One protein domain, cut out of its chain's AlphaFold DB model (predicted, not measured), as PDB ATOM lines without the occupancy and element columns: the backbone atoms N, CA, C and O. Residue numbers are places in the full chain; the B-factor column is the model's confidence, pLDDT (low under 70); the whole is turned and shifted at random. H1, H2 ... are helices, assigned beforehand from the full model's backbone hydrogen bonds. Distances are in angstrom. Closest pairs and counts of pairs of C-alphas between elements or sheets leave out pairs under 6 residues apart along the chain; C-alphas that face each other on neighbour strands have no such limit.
ATOM      1  N   ALA A  59      95.981 -15.666  18.097       86.44
ATOM      2  CA  ALA A  59      95.518 -17.039  18.311       86.44
ATOM      3  C   ALA A  59      94.467 -17.121  19.434       86.44
ATOM      4  O   ALA A  59      93.506 -17.877  19.335       86.44
ATOM      5  N   ARG A  60      94.586 -16.268  20.459       89.19
ATOM      6  CA  ARG A  60      93.602 -16.144  21.540       89.19
ATOM      7  C   ARG A  60      92.234 -15.654  21.059       89.19
ATOM      8  O   ARG A  60      91.222 -16.131  21.554       89.19
ATOM      9  N   GLU A  61      92.198 -14.714  20.123       87.31
ATOM     10  CA  GLU A  61      90.944 -14.210  19.554       87.31
ATOM     11  C   GLU A  61      90.301 -15.226  18.627       87.31
ATOM     12  O   GLU A  61      89.098 -15.440  18.717       87.31
ATOM     13  N   MET A  62      91.098 -15.921  17.810       90.12
ATOM     14  CA  MET A  62      90.588 -17.032  17.005       90.12
ATOM     15  C   MET A  62      89.971 -18.110  17.895       90.12
ATOM     16  O   MET A  62      88.863 -18.563  17.632       90.12
ATOM     17  N   LEU A  63      90.647 -18.482  18.985       93.50
ATOM     18  CA  LEU A  63      90.122 -19.454  19.944       93.50
ATOM     19  C   LEU A  63      88.867 -18.954  20.668       93.50
ATOM     20  O   LEU A  63      87.974 -19.755  20.928       93.50
ATOM     21  N   ALA A  64      88.770 -17.656  20.970       92.88
ATOM     22  CA  ALA A  64      87.568 -17.073  21.562       92.88
ATOM     23  C   ALA A  64      86.374 -17.158  20.600       92.88
ATOM     24  O   ALA A  64      85.328 -17.674  20.984       92.88
ATOM     25  N   VAL A  65      86.561 -16.757  19.338       93.06
ATOM     26  CA  VAL A  65      85.523 -16.833  18.296       93.06
ATOM     27  C   VAL A  65      85.119 -18.281  18.022       93.06
ATOM     28  O   VAL A  65      83.936 -18.585  17.929       93.06
ATOM     29  N   LEU A  66      86.080 -19.206  17.938       94.31
ATOM     30  CA  LEU A  66      85.786 -20.633  17.775       94.31
ATOM     31  C   LEU A  66      85.048 -21.209  18.990       94.31
ATOM     32  O   LEU A  66      84.171 -22.056  18.833       94.31
ATOM     33  N   GLY A  67      85.388 -20.757  20.199       92.69
ATOM     34  CA  GLY A  67      84.699 -21.138  21.429       92.69
ATOM     35  C   GLY A  67      83.249 -20.659  21.455       92.69
ATOM     36  O   GLY A  67      82.363 -21.438  21.806       92.69
ATOM     37  N   GLU A  68      83.010 -19.419  21.034       92.94
ATOM     38  CA  GLU A  68      81.676 -18.833  20.890       92.94
ATOM     39  C   GLU A  68      80.864 -19.552  19.807       92.94
ATOM     40  O   GLU A  68      79.762 -20.020  20.084       92.94
ATOM     41  N   ALA A  69      81.441 -19.764  18.622       91.12
ATOM     42  CA  ALA A  69      80.803 -20.502  17.532       91.12
ATOM     43  C   ALA A  69      80.456 -21.944  17.936       91.12
ATOM     44  O   ALA A  69      79.387 -22.453  17.598       91.12
ATOM     45  N   ARG A  70      81.332 -22.608  18.704       93.31
ATOM     46  CA  ARG A  70      81.041 -23.927  19.277       93.31
ATOM     47  C   ARG A  70      79.864 -23.850  20.242       93.31
ATOM     48  O   ARG A  70      79.002 -24.718  20.182       93.31
ATOM     49  N   HIS A  71      79.846 -22.860  21.135       89.75
ATOM     50  CA  HIS A  71      78.791 -22.727  22.136       89.75
ATOM     51  C   HIS A  71      77.428 -22.456  21.489       89.75
ATOM     52  O   HIS A  71      76.461 -23.140  21.815       89.75
ATOM     53  N   ASP A  72      77.379 -21.558  20.505       86.81
ATOM     54  CA  ASP A  72      76.198 -21.286  19.682       86.81
ATOM     55  C   ASP A  72      75.735 -22.545  18.934       86.81
ATOM     56  O   ASP A  72      74.565 -22.915  19.009       86.81
ATOM     57  N   HIS A  73      76.651 -23.290  18.304       84.56
ATOM     58  CA  HIS A  73      76.296 -24.548  17.648       84.56
ATOM     59  C   HIS A  73      75.715 -25.569  18.632       84.56
ATOM     60  O   HIS A  73      74.662 -26.142  18.366       84.56
ATOM     61  N   THR A  74      76.346 -25.768  19.794       86.38
ATOM     62  CA  THR A  74      75.806 -26.660  20.831       86.38
ATOM     63  C   THR A  74      74.459 -26.181  21.364       86.38
ATOM     64  O   THR A  74      73.581 -27.005  21.595       86.38
ATOM     65  N   GLY A  75      74.266 -24.866  21.492       84.81
ATOM     66  CA  GLY A  75      72.988 -24.269  21.863       84.81
ATOM     67  C   GLY A  75      71.903 -24.609  20.847       84.81
ATOM     68  O   GLY A  75      70.851 -25.099  21.231       84.81
ATOM     69  N   ARG A  76      72.187 -24.474  19.547       79.88
ATOM     70  CA  ARG A  76      71.254 -24.830  18.461       79.88
ATOM     71  C   ARG A  76      70.952 -26.323  18.365       79.88
ATOM     72  O   ARG A  76      69.875 -26.694  17.916       79.88
ATOM     73  N   LEU A  77      71.893 -27.187  18.750       79.56
ATOM     74  CA  LEU A  77      71.662 -28.634  18.787       79.56
ATOM     75  C   LEU A  77      70.658 -29.030  19.880       79.56
ATOM     76  O   LEU A  77      69.909 -29.985  19.683       79.56
ATOM     77  N   ILE A  78      70.669 -28.313  21.008       81.25
ATOM     78  CA  ILE A  78      69.883 -28.620  22.213       81.25
ATOM     79  C   ILE A  78      68.584 -27.810  22.267       81.25
ATOM     80  O   ILE A  78      67.610 -28.271  22.856       81.25
ATOM     81  N   ALA A  79      68.555 -26.618  21.669       77.94
ATOM     82  CA  ALA A  79      67.366 -25.784  21.627       77.94
ATOM     83  C   ALA A  79      66.213 -26.559  20.974       77.94
ATOM     84  O   ALA A  79      66.294 -26.997  19.824       77.94
ATOM     85  N   SER A  80      65.149 -26.736  21.754       60.94
ATOM     86  CA  SER A  80      63.868 -27.307  21.332       60.94
ATOM     87  C   SER A  80      63.071 -26.353  20.450       60.94
ATOM     88  O   SER A  80      62.074 -26.764  19.864       60.94
ATOM     89  N   ASP A  81      63.505 -25.094  20.362       61.66
ATOM     90  CA  ASP A  81      62.839 -24.098  19.546       61.66
ATOM     91  C   ASP A  81      63.024 -24.452  18.065       61.66
ATOM     92  O   ASP A  81      64.166 -24.618  17.601       61.66
ATOM     93  N   PRO A  82      61.929 -24.615  17.304       56.66
ATOM     94  CA  PRO A  82      62.036 -24.796  15.874       56.66
ATOM     95  C   PRO A  82      62.718 -23.545  15.330       56.66
ATOM     96  O   PRO A  82      62.192 -22.445  15.452       56.66
ATOM     97  N   VAL A  83      63.908 -23.700  14.740       55.06
ATOM     98  CA  VAL A  83      64.486 -22.642  13.908       55.06
ATOM     99  C   VAL A  83      63.389 -22.266  12.917       55.06
ATOM    100  O   VAL A  83      63.010 -23.139  12.127       55.06
ATOM    101  N   PRO A  84      62.841 -21.040  12.969       52.69
ATOM    102  CA  PRO A  84      61.779 -20.671  12.065       52.69
ATOM    103  C   PRO A  84      62.404 -20.699  10.673       52.69
ATOM    104  O   PRO A  84      63.300 -19.927  10.333       52.69
ATOM    105  N   SER A  85      61.987 -21.681   9.879       51.78
ATOM    106  CA  SER A  85      62.387 -21.842   8.481       51.78
ATOM    107  C   SER A  85      61.860 -20.696   7.609       51.78
ATOM    108  O   SER A  85      62.225 -20.593   6.439       51.78
ATOM    109  N   ALA A 101      51.339 -28.001  13.333       66.06
ATOM    110  CA  ALA A 101      52.787 -27.913  13.426       66.06
ATOM    111  C   ALA A 101      53.406 -29.297  13.672       66.06
ATOM    112  O   ALA A 101      52.862 -30.125  14.416       66.06
ATOM    113  N   PRO A 102      54.577 -29.570  13.065       67.50
ATOM    114  CA  PRO A 102      55.320 -30.779  13.371       67.50
ATOM    115  C   PRO A 102      55.673 -30.781  14.857       67.50
ATOM    116  O   PRO A 102      56.096 -29.756  15.399       67.50
ATOM    117  N   VAL A 103      55.542 -31.942  15.503       69.31
ATOM    118  CA  VAL A 103      55.890 -32.099  16.921       69.31
ATOM    119  C   VAL A 103      57.299 -31.554  17.149       69.31
ATOM    120  O   VAL A 103      58.245 -31.961  16.466       69.31
ATOM    121  N   HIS A 104      57.435 -30.608  18.085       65.62
ATOM    122  CA  HIS A 104      58.703 -29.938  18.360       65.62
ATOM    123  C   HIS A 104      59.808 -30.968  18.617       65.62
ATOM    124  O   HIS A 104      59.813 -31.661  19.634       65.62
ATOM    125  N   ALA A 105      60.745 -31.056  17.677       66.88
ATOM    126  CA  ALA A 105      61.915 -31.912  17.759       66.88
ATOM    127  C   ALA A 105      63.166 -31.046  17.623       66.88
ATOM    128  O   ALA A 105      63.299 -30.236  16.696       66.88
ATOM    129  N   THR A 106      64.108 -31.238  18.537       77.44
ATOM    130  CA  THR A 106      65.448 -30.654  18.446       77.44
ATOM    131  C   THR A 106      66.141 -31.111  17.157       77.44
ATOM    132  O   THR A 106      65.780 -32.112  16.526       77.44
ATOM    133  N   TYR A 107      67.191 -30.400  16.737       77.75
ATOM    134  CA  TYR A 107      67.995 -30.838  15.589       77.75
ATOM    135  C   TYR A 107      68.555 -32.258  15.773       77.75
ATOM    136  O   TYR A 107      68.622 -33.025  14.811       77.75
ATOM    137  N   LEU A 108      68.945 -32.611  17.002       79.88
ATOM    138  CA  LEU A 108      69.459 -33.940  17.323       79.88
ATOM    139  C   LEU A 108      68.382 -35.015  17.191       79.88
ATOM    140  O   LEU A 108      68.642 -36.051  16.584       79.88
ATOM    141  N   GLU A 109      67.173 -34.759  17.683       81.50
ATOM    142  CA  GLU A 109      66.061 -35.706  17.563       81.50
ATOM    143  C   GLU A 109      65.688 -35.961  16.104       81.50
ATOM    144  O   GLU A 109      65.531 -37.118  15.723       81.50
ATOM    145  N   ARG A 110      65.676 -34.924  15.255       81.06
ATOM    146  CA  ARG A 110      65.467 -35.089  13.803       81.06
ATOM    147  C   ARG A 110      66.528 -35.969  13.142       81.06
ATOM    148  O   ARG A 110      66.229 -36.707  12.209       81.06
ATOM    149  N   ARG A 111      67.782 -35.891  13.602       81.31
ATOM    150  CA  ARG A 111      68.869 -36.730  13.077       81.31
ATOM    151  C   ARG A 111      68.830 -38.166  13.585       81.31
ATOM    152  O   ARG A 111      69.253 -39.053  12.851       81.31
ATOM    153  N   LEU A 112      68.400 -38.381  14.825       85.12
ATOM    154  CA  LEU A 112      68.358 -39.708  15.438       85.12
ATOM    155  C   LEU A 112      67.103 -40.493  15.047       85.12
ATOM    156  O   LEU A 112      67.181 -41.713  14.941       85.12
ATOM    157  N   PHE A 113      65.985 -39.801  14.816       83.31
ATOM    158  CA  PHE A 113      64.672 -40.398  14.567       83.31
ATOM    159  C   PHE A 113      63.970 -39.737  13.368       83.31
ATOM    160  O   PHE A 113      62.946 -39.062  13.535       83.31
ATOM    161  N   PRO A 114      64.512 -39.880  12.144       81.00
ATOM    162  CA  PRO A 114      63.925 -39.277  10.945       81.00
ATOM    163  C   PRO A 114      62.483 -39.743  10.686       81.00
ATOM    164  O   PRO A 114      61.676 -38.988  10.148       81.00
ATOM    165  N   GLU A 115      62.125 -40.953  11.115       78.31
ATOM    166  CA  GLU A 115      60.779 -41.519  11.001       78.31
ATOM    167  C   GLU A 115      59.728 -40.797  11.856       78.31
ATOM    168  O   GLU A 115      58.536 -40.909  11.583       78.31
ATOM    169  N   ARG A 116      60.151 -40.032  12.871       72.19
ATOM    170  CA  ARG A 116      59.255 -39.316  13.796       72.19
ATOM    171  C   ARG A 116      59.017 -37.861  13.390       72.19
ATOM    172  O   ARG A 116      58.189 -37.196  13.997       72.19
ATOM    173  N   GLN A 117      59.727 -37.366  12.372       70.50
ATOM    174  CA  GLN A 117      59.700 -35.958  11.963       70.50
ATOM    175  C   GLN A 117      58.429 -35.567  11.190       70.50
ATOM    176  O   GLN A 117      58.100 -34.387  11.121       70.50
ATOM    177  N   ALA A 118      57.731 -36.537  10.597       67.88
ATOM    178  CA  ALA A 118      56.546 -36.279   9.782       67.88
ATOM    179  C   ALA A 118      55.234 -36.220  10.584       67.88
ATOM    180  O   ALA A 118      54.198 -36.030   9.965       67.88
ATOM    181  N   LEU A 119      55.266 -36.400  11.912       75.25
ATOM    182  CA  LEU A 119      54.051 -36.390  12.726       75.25
ATOM    183  C   LEU A 119      53.707 -34.986  13.220       75.25
ATOM    184  O   LEU A 119      54.541 -34.310  13.836       75.25
ATOM    185  N   THR A 120      52.446 -34.608  13.042       83.25
ATOM    186  CA  THR A 120      51.842 -33.470  13.742       83.25
ATOM    187  C   THR A 120      51.396 -33.860  15.152       83.25
ATOM    188  O   THR A 120      51.303 -35.043  15.512       83.25
TER     189      THR A 120
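This is residues 59 to 85 and 101 to 120 of the 162 residues of a protein of Rhipicephalus zambeziensis (UniProt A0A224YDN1). One long straight helix, H1, sticks out as an arm from a small head of loops and one short helix, H2, which meets the last turn of H1. Residues 59 to 75 of H1 stand free, and they give the rod-like outline of 46 by 20 by 13 A its length. The printed part has 47 residues with two named helices, H1 then H2, and no named strand, and its class is all helix. It is only just extended, close to loose, with a radius of gyration of the C-alphas of 14.4 A.

Start at H1, residues 59 to 78, and go to its last residues, 76 to 78, which alone touch H2, residues 107 to 112. The closest C-alphas of the two helices are those of Leu 77 and Tyr 107, 5.3 A apart. Their lines stand at a steep tilt of 65 degrees, and they run the same way. Look along the backbone of H1 and H2 and you will find each O i to N i+4 pair within hydrogen-bond range.

Find C-alpha 59 at (95.518, -17.039, 18.311); from there H1 runs 28.4 A to C-alpha 78 at (69.883, -28.620, 22.213). Then look for C-alpha 107 at (67.995, -30.838, 15.589), where H2 begins; it ends at C-alpha 112 at (68.358, -39.708, 15.438).

The two C-alphas farthest apart are those of Ala 59 and Thr 120, at 46.9 A. Without residues 59 to 75, the body of 30 residues spans 21 by 20 by 12 A. The link from H1 to H2 runs across the cut: residues 86 to 100 are not printed, and C-alphas 85 and 101 are 12.4 A apart. In the B-factor column, the mean pLDDT of the printed part is 78.7; look for values under 70 at residues 80 to 85, 101 to 105 and 118.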